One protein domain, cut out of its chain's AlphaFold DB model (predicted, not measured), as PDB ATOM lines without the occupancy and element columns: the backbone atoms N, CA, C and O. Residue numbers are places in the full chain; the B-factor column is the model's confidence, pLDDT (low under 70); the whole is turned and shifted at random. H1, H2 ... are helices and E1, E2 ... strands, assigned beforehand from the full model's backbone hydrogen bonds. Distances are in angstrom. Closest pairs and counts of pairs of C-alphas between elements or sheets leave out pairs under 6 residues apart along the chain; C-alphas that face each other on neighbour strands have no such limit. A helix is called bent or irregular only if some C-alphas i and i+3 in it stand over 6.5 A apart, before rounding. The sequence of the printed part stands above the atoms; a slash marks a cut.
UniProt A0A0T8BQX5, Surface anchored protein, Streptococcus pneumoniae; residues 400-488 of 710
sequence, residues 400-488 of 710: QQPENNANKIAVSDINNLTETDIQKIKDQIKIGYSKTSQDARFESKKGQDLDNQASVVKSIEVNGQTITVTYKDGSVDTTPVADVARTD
ATOM      1  N   GLN A 400      68.270  86.565 139.649       95.44
ATOM      2  CA  GLN A 400      67.615  86.345 140.933       95.44
ATOM      3  C   GLN A 400      66.626  87.470 141.206       95.44
ATOM      4  O   GLN A 400      66.975  88.649 141.186       95.44
ATOM      5  N   GLN A 401      65.386  87.079 141.493       93.50
ATOM      6  CA  GLN A 401      64.352  88.014 141.912       93.50
ATOM      7  C   GLN A 401      64.537  88.362 143.394       93.50
ATOM      8  O   GLN A 401      64.650  87.434 144.205       93.50
ATOM      9  N   PRO A 402      64.553  89.656 143.761       94.00
ATOM     10  CA  PRO A 402      64.553  90.084 145.153       94.00
ATOM     11  C   PRO A 402      63.371  89.503 145.931       94.00
ATOM     12  O   PRO A 402      62.264  89.380 145.411       94.00
ATOM     13  N   GLU A 403      63.590  89.164 147.200       91.75
ATOM     14  CA  GLU A 403      62.552  88.551 148.042       91.75
ATOM     15  C   GLU A 403      61.461  89.545 148.472       91.75
ATOM     16  O   GLU A 403      60.335  89.147 148.766       91.75
ATOM     17  N   ASN A 404      61.798  90.834 148.538       91.12
ATOM     18  CA  ASN A 404      60.916  91.923 148.953       91.12
ATOM     19  C   ASN A 404      61.439  93.272 148.416       91.12
ATOM     20  O   ASN A 404      62.520  93.336 147.825       91.12
ATOM     21  N   ASN A 405      60.682  94.354 148.631       92.38
ATOM     22  CA  ASN A 405      61.036  95.695 148.154       92.38
ATOM     23  C   ASN A 405      62.333  96.250 148.766       92.38
ATOM     24  O   ASN A 405      63.084  96.911 148.054       92.38
ATOM     25  N   ALA A 406      62.663  95.935 150.022       91.31
ATOM     26  CA  ALA A 406      63.926  96.361 150.637       91.31
ATOM     27  C   ALA A 406      65.158  95.743 149.951       91.31
ATOM     28  O   ALA A 406      66.244  96.310 149.997       91.31
ATOM     29  N   ASN A 407      65.000  94.583 149.302       93.38
ATOM     30  CA  ASN A 407      66.060  93.937 148.529       93.38
ATOM     31  C   ASN A 407      66.122  94.400 147.063       93.38
ATOM     32  O   ASN A 407      67.028  93.976 146.342       93.38
ATOM     33  N   LYS A 408      65.172  95.226 146.606       96.81
ATOM     34  CA  LYS A 408      65.221  95.819 145.268       96.81
ATOM     35  C   LYS A 408      66.252  96.938 145.210       96.81
ATOM     36  O   LYS A 408      66.519  97.628 146.189       96.81
ATOM     37  N   ILE A 409      66.793  97.143 144.019       96.94
ATOM     38  CA  ILE A 409      67.747  98.207 143.724       96.94
ATOM     39  C   ILE A 409      66.996  99.544 143.730       96.94
ATOM     40  O   ILE A 409      66.140  99.784 142.880       96.94
ATOM     41  N   ALA A 410      67.311 100.416 144.686       96.38
ATOM     42  CA  ALA A 410      66.751 101.763 144.757       96.38
ATOM     43  C   ALA A 410      67.306 102.641 143.617       96.38
ATOM     44  O   ALA A 410      68.526 102.769 143.474       96.38
ATOM     45  N   VAL A 411      66.440 103.238 142.804       96.38
ATOM     46  CA  VAL A 411      66.784 104.161 141.705       96.38
ATOM     47  C   VAL A 411      66.017 105.473 141.848       96.38
ATOM     48  O   VAL A 411      65.020 105.527 142.562       96.38
ATOM     49  N   SER A 412      66.471 106.530 141.175       94.62
ATOM     50  CA  SER A 412      65.888 107.869 141.338       94.62
ATOM     51  C   SER A 412      64.441 107.998 140.835       94.62
ATOM     52  O   SER A 412      63.605 108.581 141.518       94.62
ATOM     53  N   ASP A 413      64.134 107.440 139.663       95.31
ATOM     54  CA  ASP A 413      62.780 107.293 139.119       95.31
ATOM     55  C   ASP A 413      62.757 106.064 138.214       95.31
ATOM     56  O   ASP A 413      63.412 106.015 137.170       95.31
ATOM     57  N   ILE A 414      61.985 105.051 138.601       95.12
ATOM     58  CA  ILE A 414      61.919 103.807 137.838       95.12
ATOM     59  C   ILE A 414      61.330 104.007 136.437       95.12
ATOM     60  O   ILE A 414      61.683 103.266 135.524       95.12
ATOM     61  N   ASN A 415      60.458 104.997 136.243       94.50
ATOM     62  CA  ASN A 415      59.828 105.267 134.948       94.50
ATOM     63  C   ASN A 415      60.724 106.108 134.027       94.50
ATOM     64  O   ASN A 415      60.416 106.252 132.843       94.50
ATOM     65  N   ASN A 416      61.817 106.663 134.557       95.12
ATOM     66  CA  ASN A 416      62.742 107.519 133.830       95.12
ATOM     67  C   ASN A 416      64.180 107.346 134.349       95.12
ATOM     68  O   ASN A 416      64.734 108.220 135.015       95.12
ATOM     69  N   LEU A 417      64.781 106.196 134.036       96.56
ATOM     70  CA  LEU A 417      66.116 105.836 134.512       96.56
ATOM     71  C   LEU A 417      67.201 106.761 133.943       96.56
ATOM     72  O   LEU A 417      67.324 106.925 132.726       96.56
ATOM     73  N   THR A 418      68.048 107.295 134.821       96.31
ATOM     74  CA  THR A 418      69.271 108.006 134.425       96.31
ATOM     75  C   THR A 418      70.399 107.029 134.064       96.31
ATOM     76  O   THR A 418      70.343 105.841 134.388       96.31
ATOM     77  N   GLU A 419      71.475 107.513 133.434       96.31
ATOM     78  CA  GLU A 419      72.672 106.690 133.176       96.31
ATOM     79  C   GLU A 419      73.264 106.111 134.473       96.31
ATOM     80  O   GLU A 419      73.682 104.952 134.504       96.31
ATOM     81  N   THR A 420      73.228 106.887 135.561       97.31
ATOM     82  CA  THR A 420      73.654 106.450 136.895       97.31
ATOM     83  C   THR A 420      72.761 105.334 137.435       97.31
ATOM     84  O   THR A 420      73.279 104.354 137.968       97.31
ATOM     85  N   ASP A 421      71.438 105.436 137.267       97.19
ATOM     86  CA  ASP A 421      70.499 104.387 137.692       97.19
ATOM     87  C   ASP A 421      70.720 103.092 136.903       97.19
ATOM     88  O   ASP A 421      70.774 102.008 137.480       97.19
ATOM     89  N   ILE A 422      70.912 103.200 135.584       97.38
ATOM     90  CA  ILE A 422      71.211 102.054 134.719       97.38
ATOM     91  C   ILE A 422      72.515 101.382 135.150       97.38
ATOM     92  O   ILE A 422      72.566 100.154 135.241       97.38
ATOM     93  N   GLN A 423      73.566 102.158 135.425       97.75
ATOM     94  CA  GLN A 423      74.835 101.604 135.888       97.75
ATOM     95  C   GLN A 423      74.679 100.928 137.257       97.75
ATOM     96  O   GLN A 423      75.118  99.793 137.425       97.75
ATOM     97  N   LYS A 424      73.954 101.558 138.190       97.19
ATOM     98  CA  LYS A 424      73.634 100.980 139.501       97.19
ATOM     99  C   LYS A 424      72.897  99.644 139.370       97.19
ATOM    100  O   LYS A 424      73.256  98.690 140.056       97.19
ATOM    101  N   ILE A 425      71.919  99.543 138.466       97.50
ATOM    102  CA  ILE A 425      71.215  98.285 138.180       97.50
ATOM    103  C   ILE A 425      72.192  97.220 137.667       97.50
ATOM    104  O   ILE A 425      72.175  96.097 138.161       97.50
ATOM    105  N   LYS A 426      73.058  97.556 136.703       96.19
ATOM    106  CA  LYS A 426      74.039  96.608 136.141       96.19
ATOM    107  C   LYS A 426      75.039  96.103 137.181       96.19
ATOM    108  O   LYS A 426      75.420  94.938 137.122       96.19
ATOM    109  N   ASP A 427      75.445  96.960 138.110       96.00
ATOM    110  CA  ASP A 427      76.422  96.616 139.144       96.00
ATOM    111  C   ASP A 427      75.808  95.765 140.264       96.00
ATOM    112  O   ASP A 427      76.490  94.911 140.830       96.00
ATOM    113  N   GLN A 428      74.530  95.991 140.593       96.00
ATOM    114  CA  GLN A 428      73.861  95.355 141.737       96.00
ATOM    115  C   GLN A 428      72.953  94.176 141.375       96.00
ATOM    116  O   GLN A 428      72.564  93.423 142.271       96.00
ATOM    117  N   ILE A 429      72.590  93.995 140.101       96.00
ATOM    118  CA  ILE A 429      71.772  92.853 139.681       96.00
ATOM    119  C   ILE A 429      72.483  91.539 140.001       96.00
ATOM    120  O   ILE A 429      73.671  91.365 139.737       96.00
ATOM    121  N   LYS A 430      71.730  90.600 140.571       95.94
ATOM    122  CA  LYS A 430      72.254  89.313 141.016       95.94
ATOM    123  C   LYS A 430      71.917  88.213 140.025       95.94
ATOM    124  O   LYS A 430      70.756  88.026 139.659       95.94
ATOM    125  N   ILE A 431      72.933  87.445 139.649       97.38
ATOM    126  CA  ILE A 431      72.787  86.201 138.892       97.38
ATOM    127  C   ILE A 431      73.065  85.036 139.833       97.38
ATOM    128  O   ILE A 431      74.022  85.063 140.603       97.38
ATOM    129  N   GLY A 432      72.237  84.001 139.765       96.50
ATOM    130  CA  GLY A 432      72.363  82.825 140.621       96.50
ATOM    131  C   GLY A 432      71.946  81.555 139.902       96.50
ATOM    132  O   GLY A 432      71.556  81.588 138.733       96.50
ATOM    133  N   TYR A 433      72.031  80.424 140.594       96.75
ATOM    134  CA  TYR A 433      71.565  79.147 140.063       96.75
ATOM    135  C   TYR A 433      70.042  79.148 139.917       96.75
ATOM    136  O   TYR A 433      69.301  79.529 140.828       96.75
ATOM    137  N   SER A 434      69.570  78.657 138.777       96.25
ATOM    138  CA  SER A 434      68.152  78.624 138.443       96.25
ATOM    139  C   SER A 434      67.356  77.778 139.431       96.25
ATOM    140  O   SER A 434      67.657  76.608 139.670       96.25
ATOM    141  N   LYS A 435      66.281  78.365 139.968       94.31
ATOM    142  CA  LYS A 435      65.322  77.675 140.848       94.31
ATOM    143  C   LYS A 435      64.503  76.614 140.102       94.31
ATOM    144  O   LYS A 435      63.951  75.716 140.733       94.31
ATOM    145  N   THR A 436      64.421  76.705 138.774       93.69
ATOM    146  CA  THR A 436      63.578  75.843 137.930       93.69
ATOM    147  C   THR A 436      64.358  74.755 137.196       93.69
ATOM    148  O   THR A 436      63.742  73.883 136.584       93.69
ATOM    149  N   SER A 437      65.694  74.770 137.269       94.31
ATOM    150  CA  SER A 437      66.531  73.739 136.654       94.31
ATOM    151  C   SER A 437      66.175  72.344 137.178       94.31
ATOM    152  O   SER A 437      65.977  72.156 138.378       94.31
ATOM    153  N   GLN A 438      66.129  71.347 136.296       94.31
ATOM    154  CA  GLN A 438      65.912  69.943 136.684       94.31
ATOM    155  C   GLN A 438      67.220  69.145 136.770       94.31
ATOM    156  O   GLN A 438      67.188  67.929 136.906       94.31
ATOM    157  N   ASP A 439      68.379  69.802 136.663       96.19
ATOM    158  CA  ASP A 439      69.672  69.127 136.787       96.19
ATOM    159  C   ASP A 439      69.951  68.754 138.250       96.19
ATOM    160  O   ASP A 439      70.313  69.610 139.062       96.19
ATOM    161  N   ALA A 440      69.820  67.467 138.578       96.25
ATOM    162  CA  ALA A 440      69.999  66.949 139.933       96.25
ATOM    163  C   ALA A 440      71.378  67.274 140.536       96.25
ATOM    164  O   ALA A 440      71.517  67.364 141.757       96.25
ATOM    165  N   ARG A 441      72.399  67.516 139.701       95.12
ATOM    166  CA  ARG A 441      73.752  67.891 140.153       95.12
ATOM    167  C   ARG A 441      73.804  69.264 140.825       95.12
ATOM    168  O   ARG A 441      74.740  69.536 141.573       95.12
ATOM    169  N   PHE A 442      72.821  70.127 140.562       93.75
ATOM    170  CA  PHE A 442      72.740  71.480 141.118       93.75
ATOM    171  C   PHE A 442      71.568  71.659 142.087       93.75
ATOM    172  O   PHE A 442      71.274  72.787 142.472       93.75
ATOM    173  N   GLU A 443      70.924  70.573 142.526       94.31
ATOM    174  CA  GLU A 443      69.755  70.640 143.413       94.31
ATOM    175  C   GLU A 443      70.051  71.417 144.702       94.31
ATOM    176  O   GLU A 443      69.290  72.298 145.093       94.31
ATOM    177  N   SER A 444      71.212  71.165 145.315       96.00
ATOM    178  CA  SER A 444      71.649  71.851 146.536       96.00
ATOM    179  C   SER A 444      72.019  73.321 146.331       96.00
ATOM    180  O   SER A 444      72.214  74.024 147.320       96.00
ATOM    181  N   LYS A 445      72.129  73.782 145.079       95.44
ATOM    182  CA  LYS A 445      72.528  75.150 144.726       95.44
ATOM    183  C   LYS A 445      71.368  76.017 144.251       95.44
ATOM    184  O   LYS A 445      71.561  77.211 144.069       95.44
ATOM    185  N   LYS A 446      70.176  75.459 144.026       94.44
ATOM    186  CA  LYS A 446      69.038  76.197 143.453       94.44
ATOM    187  C   LYS A 446      68.750  77.498 144.201       94.44
ATOM    188  O   LYS A 446      68.550  77.495 145.412       94.44
ATOM    189  N   GLY A 447      68.686  78.598 143.455       92.31
ATOM    190  CA  GLY A 447      68.427  79.933 143.988       92.31
ATOM    191  C   GLY A 447      69.587  80.564 144.757       92.31
ATOM    192  O   GLY A 447      69.412  81.672 145.247       92.31
ATOM    193  N   GLN A 448      70.737  79.896 144.882       94.75
ATOM    194  CA  GLN A 448      71.926  80.502 145.478       94.75
ATOM    195  C   GLN A 448      72.555  81.500 144.507       94.75
ATOM    196  O   GLN A 448      72.651  81.229 143.303       94.75
ATOM    197  N   ASP A 449      73.010  82.624 145.055       93.69
ATOM    198  CA  ASP A 449      73.782  83.631 144.329       93.69
ATOM    199  C   ASP A 449      75.075  83.014 143.770       93.69
ATOM    200  O   ASP A 449      75.662  82.096 144.349       93.69
ATOM    201  N   LEU A 450      75.510  83.502 142.609       94.25
ATOM    202  CA  LEU A 450      76.750  83.063 141.986       94.25
ATOM    203  C   LEU A 450      77.910  83.968 142.419       94.25
ATOM    204  O   LEU A 450      77.916  85.153 142.100       94.25
ATOM    205  N   ASP A 451      78.935  83.388 143.048       87.94
ATOM    206  CA  ASP A 451      80.095  84.136 143.569       87.94
ATOM    207  C   ASP A 451      80.833  84.958 142.498       87.94
ATOM    208  O   ASP A 451      81.350  86.040 142.768       87.94
ATOM    209  N   ASN A 452      80.895  84.450 141.263       90.19
ATOM    210  CA  ASN A 452      81.561  85.119 140.151       90.19
ATOM    211  C   ASN A 452      80.659  85.172 138.916       90.19
ATOM    212  O   ASN A 452      80.804  84.375 137.984       90.19
ATOM    213  N   GLN A 453      79.754  86.149 138.875       93.25
ATOM    214  CA  GLN A 453      78.867  86.349 137.727       93.25
ATOM    215  C   GLN A 453      79.608  86.630 136.410       93.25
ATOM    216  O   GLN A 453      79.162  86.192 135.352       93.25
ATOM    217  N   ALA A 454      80.788  87.261 136.450       92.25
ATOM    218  CA  ALA A 454      81.596  87.538 135.255       92.25
ATOM    219  C   ALA A 454      82.141  86.258 134.581       92.25
ATOM    220  O   ALA A 454      82.558  86.270 133.416       92.25
ATOM    221  N   SER A 455      82.123  85.122 135.287       92.12
ATOM    222  CA  SER A 455      82.466  83.825 134.700       92.12
ATOM    223  C   SER A 455      81.421  83.332 133.692       92.12
ATOM    224  O   SER A 455      81.809  82.643 132.750       92.12
ATOM    225  N   VAL A 456      80.155  83.754 133.804       94.62
ATOM    226  CA  VAL A 456      79.037  83.267 132.969       94.62
ATOM    227  C   VAL A 456      78.313  84.366 132.190       94.62
ATOM    228  O   VAL A 456      77.770  84.092 131.123       94.62
ATOM    229  N   VAL A 457      78.323  85.607 132.679       96.94
ATOM    230  CA  VAL A 457      77.680  86.753 132.025       96.94
ATOM    231  C   VAL A 457      78.604  87.337 130.961       96.94
ATOM    232  O   VAL A 457      79.800  87.526 131.182       96.94
ATOM    233  N   LYS A 458      78.032  87.637 129.795       97.25
ATOM    234  CA  LYS A 458      78.687  88.340 128.688       97.25
ATOM    235  C   LYS A 458      78.357  89.831 128.691       97.25
ATOM    236  O   LYS A 458      79.262  90.646 128.542       97.25
ATOM    237  N   SER A 459      77.083  90.190 128.835       97.44
ATOM    238  CA  SER A 459      76.637  91.586 128.892       97.44
ATOM    239  C   SER A 459      75.322  91.729 129.651       97.44
ATOM    240  O   SER A 459      74.533  90.787 129.735       97.44
ATOM    241  N   ILE A 460      75.097  92.928 130.187       98.00
ATOM    242  CA  ILE A 460      73.846  93.337 130.825       98.00
ATOM    243  C   ILE A 460      73.393  94.633 130.159       98.00
ATOM    244  O   ILE A 460      74.128  95.626 130.127       98.00
ATOM    245  N   GLU A 461      72.180  94.619 129.625       97.75
ATOM    246  CA  GLU A 461      71.548  95.748 128.953       97.75
ATOM    247  C   GLU A 461      70.253  96.123 129.667       97.75
ATOM    248  O   GLU A 461      69.504  95.256 130.114       97.75
ATOM    249  N   VAL A 462      69.990  97.424 129.765       97.06
ATOM    250  CA  VAL A 462      68.741  97.968 130.304       97.06
ATOM    251  C   VAL A 462      68.145  98.825 129.200       97.06
ATOM    252  O   VAL A 462      68.682  99.882 128.879       97.06
ATOM    253  N   ASN A 463      67.082  98.324 128.573       91.88
ATOM    254  CA  ASN A 463      66.446  98.940 127.414       91.88
ATOM    255  C   ASN A 463      64.993  99.261 127.773       91.88
ATOM    256  O   ASN A 463      64.140  98.372 127.827       91.88
ATOM    257  N   GLY A 464      64.715 100.537 128.051       88.94
ATOM    258  CA  GLY A 464      63.422 100.955 128.595       88.94
ATOM    259  C   GLY A 464      63.135 100.247 129.922       88.94
ATOM    260  O   GLY A 464      63.953 100.284 130.838       88.94
ATOM    261  N   GLN A 465      61.999  99.552 130.004       94.06
ATOM    262  CA  GLN A 465      61.542  98.869 131.219       94.06
ATOM    263  C   GLN A 465      61.983  97.401 131.331       94.06
ATOM    264  O   GLN A 465      61.453  96.661 132.164       94.06
ATOM    265  N   THR A 466      62.933  96.956 130.507       97.12
ATOM    266  CA  THR A 466      63.396  95.562 130.470       97.12
ATOM    267  C   THR A 466      64.903  95.475 130.651       97.12
ATOM    268  O   THR A 466      65.672  96.175 129.992       97.12
ATOM    269  N   ILE A 467      65.319  94.554 131.512       98.25
ATOM    270  CA  ILE A 467      66.710  94.161 131.693       98.25
ATOM    271  C   ILE A 467      66.940  92.879 130.906       98.25
ATOM    272  O   ILE A 467      66.142  91.948 130.996       98.25
ATOM    273  N   THR A 468      68.023  92.840 130.136       98.31
ATOM    274  CA  THR A 468      68.458  91.673 129.367       98.31
ATOM    275  C   THR A 468      69.875  91.303 129.770       98.31
ATOM    276  O   THR A 468      70.802  92.100 129.629       98.31
ATOM    277  N   VAL A 469      70.050  90.077 130.247       98.38
ATOM    278  CA  VAL A 469      71.349  89.484 130.556       98.38
ATOM    279  C   VAL A 469      71.677  88.488 129.458       98.38
ATOM    280  O   VAL A 469      70.940  87.532 129.236       98.38
ATOM    281  N   THR A 470      72.789  88.710 128.763       97.69
ATOM    282  CA  THR A 470      73.322  87.759 127.783       97.69
ATOM    283  C   THR A 470      74.441  86.959 128.431       97.69
ATOM    284  O   THR A 470      75.387  87.540 128.966       97.69
ATOM    285  N   TYR A 471      74.364  85.634 128.363       97.75
ATOM    286  CA  TYR A 471      75.381  84.719 128.881       97.75
ATOM    287  C   TYR A 471      76.467  84.433 127.831       97.75
ATOM    288  O   TYR A 471      76.354  84.819 126.662       97.75
ATOM    289  N   LYS A 472      77.569  83.791 128.232       95.88
ATOM    290  CA  LYS A 472      78.720  83.528 127.344       95.88
ATOM    291  C   LYS A 472      78.398  82.587 126.186       95.88
ATOM    292  O   LYS A 472      78.987  82.742 125.118       95.88
ATOM    293  N   ASP A 473      77.439  81.685 126.359       94.81
ATOM    294  CA  ASP A 473      76.905  80.840 125.280       94.81
ATOM    295  C   ASP A 473      75.936  81.579 124.331       94.81
ATOM    296  O   ASP A 473      75.487  81.027 123.324       94.81
ATOM    297  N   GLY A 474      75.624  82.842 124.628       95.12
ATOM    298  CA  GLY A 474      74.686  83.669 123.877       95.12
ATOM    299  C   GLY A 474      73.214  83.410 124.193       95.12
ATOM    300  O   GLY A 474      72.367  84.003 123.527       95.12
ATOM    301  N   SER A 475      72.900  82.557 125.171       97.06
ATOM    302  CA  SER A 475      71.557  82.486 125.750       97.06
ATOM    303  C   SER A 475      71.230  83.795 126.480       97.06
ATOM    304  O   SER A 475      72.132  84.519 126.914       97.06
ATOM    305  N   VAL A 476      69.942  84.131 126.572       96.62
ATOM    306  CA  VAL A 476      69.468  85.398 127.149       96.62
ATOM    307  C   VAL A 476      68.430  85.152 128.237       96.62
ATOM    308  O   VAL A 476      67.545  84.314 128.068       96.62
ATOM    309  N   ASP A 477      68.535  85.901 129.331       97.19
ATOM    310  CA  ASP A 477      67.521  85.990 130.382       97.19
ATOM    311  C   ASP A 477      67.031  87.432 130.496       97.19
ATOM    312  O   ASP A 477      67.800  88.380 130.312       97.19
ATOM    313  N   THR A 478      65.742  87.606 130.763       97.44
ATOM    314  CA  THR A 478      65.101  88.920 130.764       97.44
ATOM    315  C   THR A 478      64.156  89.075 131.936       97.44
ATOM    316  O   THR A 478      63.369  88.174 132.217       97.44
ATOM    317  N   THR A 479      64.156  90.257 132.547       97.69
ATOM    318  CA  THR A 479      63.197  90.618 133.593       97.69
ATOM    319  C   THR A 479      62.734  92.067 133.427       97.69
ATOM    320  O   THR A 479      63.517  92.916 132.982       97.69
ATOM    321  N   PRO A 480      61.483  92.398 133.780       97.88
ATOM    322  CA  PRO A 480      61.073  93.777 134.000       97.88
ATOM    323  C   PRO A 480      61.976  94.478 135.020       97.88
ATOM    324  O   PRO A 480      62.345  93.891 136.038       97.88
ATOM    325  N   VAL A 481      62.276  95.759 134.793       97.38
ATOM    326  CA  VAL A 481      63.014  96.594 135.761       97.38
ATOM    327  C   VAL A 481      62.289  96.625 137.113       97.38
ATOM    328  O   VAL A 481      62.931  96.528 138.150       97.38
ATOM    329  N   ALA A 482      60.953  96.687 137.106       96.50
ATOM    330  CA  ALA A 482      60.119  96.739 138.313       96.50
ATOM    331  C   ALA A 482      60.209  95.498 139.213       96.50
ATOM    332  O   ALA A 482      59.882  95.580 140.402       96.50
ATOM    333  N   ASP A 483      60.663  94.365 138.679       97.06
ATOM    334  CA  ASP A 483      60.819  93.148 139.471       97.06
ATOM    335  C   ASP A 483      62.097  93.202 140.323       97.06
ATOM    336  O   ASP A 483      62.124  92.648 141.419       97.06
ATOM    337  N   VAL A 484      63.112  93.960 139.886       97.19
ATOM    338  CA  VAL A 484      64.422  94.030 140.559       97.19
ATOM    339  C   VAL A 484      64.776  95.397 141.145       97.19
ATOM    340  O   VAL A 484      65.650  95.475 142.004       97.19
ATOM    341  N   ALA A 485      64.121  96.471 140.707       97.06
ATOM    342  CA  ALA A 485      64.385  97.845 141.123       97.06
ATOM    343  C   ALA A 485      63.103  98.560 141.579       97.06
ATOM    344  O   ALA A 485      61.990  98.144 141.247       97.06
ATOM    345  N   ARG A 486      63.263  99.641 142.347       96.31
ATOM    346  CA  ARG A 486      62.179 100.505 142.850       96.31
ATOM    347  C   ARG A 486      62.594 101.974 142.843       96.31
ATOM    348  O   ARG A 486      63.784 102.267 142.843       96.31
ATOM    349  N   THR A 487      61.615 102.875 142.846       96.19
ATOM    350  CA  THR A 487      61.879 104.314 143.014       96.19
ATOM    351  C   THR A 487      62.125 104.603 144.483       96.19
ATOM    352  O   THR A 487      61.244 104.301 145.274       96.19
ATOM    353  N   ASP A 488      63.271 105.187 144.808       94.94
ATOM    354  CA  ASP A 488      63.637 105.628 146.154       94.94
ATOM    355  C   ASP A 488      62.808 106.857 146.557       94.94
ATOM    356  O   ASP A 488      62.948 107.926 145.950       94.94
TER     357      ASP A 488
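AT A GLANCE: This is residues 400 to 488 of the 710 residues of the protein "Surface anchored protein" of Streptococcus pneumoniae (UniProt A0A0T8BQX5). A small antiparallel sheet of three strands, E3, E4 and E5, has the helix H1 over one face, above E3, and beyond H1 lies a short parallel pair of strands, E1 and E6. From one end an arm with E2 and the short helix H2 reaches out and adds much of the length. The printed part has 89 residues, with three named helices and six named strands in the order E1 H1 E2 H2 E3 E4 E5 H3 E6. The class is mixed, helices and strands; the larger sheet runs E3, E4, E5. The whole is compact, with a radius of gyration of the C-alphas of 13.5 A and spans of 41 by 28 by 19 A.

HOW THE PARTS SIT: Begin at E3, residues 457 to 463, E4, residues 466 to 471, and E5, residues 476 to 480, a meander, each strand the antiparallel neighbour of the one before. In the hairpin of E3 and E4 look for N 461 and O 468, 2.9 A apart; in that of E4 and E5, for N 467 and O 479, 2.8 A apart. H1, residues 419 to 428, is on this sheet at a height over the sheet of 9.7 A, in two layers, a helix on one face of a sheet. It lies over E3 and runs slantwise to the strands, at 37 degrees to E3 on the local plane; their closest C-alphas are those of Lys 426 and Ile 460, 6.2 A apart. Next find E1, residues 409 to 411, whose closest C-alpha to H1 is that of Val 411, 5.5 A from that of Asp 421. E6, residues 485 to 487, is the parallel neighbour of E1, with N 411 and O 486 2.8 A apart. H3, residues 481 to 484, only grazes the larger sheet. E2, residues 431 to 433, pairs with no named strand; its Tyr 433 has its C-alpha 6.2 A from that of Lys 445 in H2, residues 440 to 445, the closest C-alphas of the two. Every O i to N i+4 pair is within hydrogen-bond range in H1; H2 has 0 of 2 such pairs but 2 of 3 O i to N i+3 pairs, and H3 is too short for an O i to N i+4 pair.

IN THESE COORDINATES: Find C-alpha 457 at (77.680, 86.753, 132.025); from there E3 runs 17.2 A to C-alpha 463. E4 is 16.2 A long and E5 13.7 A. H1 begins with C-alpha 419 at (72.672, 106.690, 133.176) and spans 14.3 A. H2 is irregular, with C-alphas 441 and 444 7.8 A apart. E1, E2, H3 and E6 are short, and E6 ends with C-alpha 487 at (61.879, 104.314, 143.014).

THE WHOLE: Look for the two C-alphas farthest apart at Asn 416 and Ala 440, 41.7 A. The printed part has no cut, and the link from H2 to E3, 11 residues, is long. The mean pLDDT of the printed part is 95.5, and no printed residue is under 70.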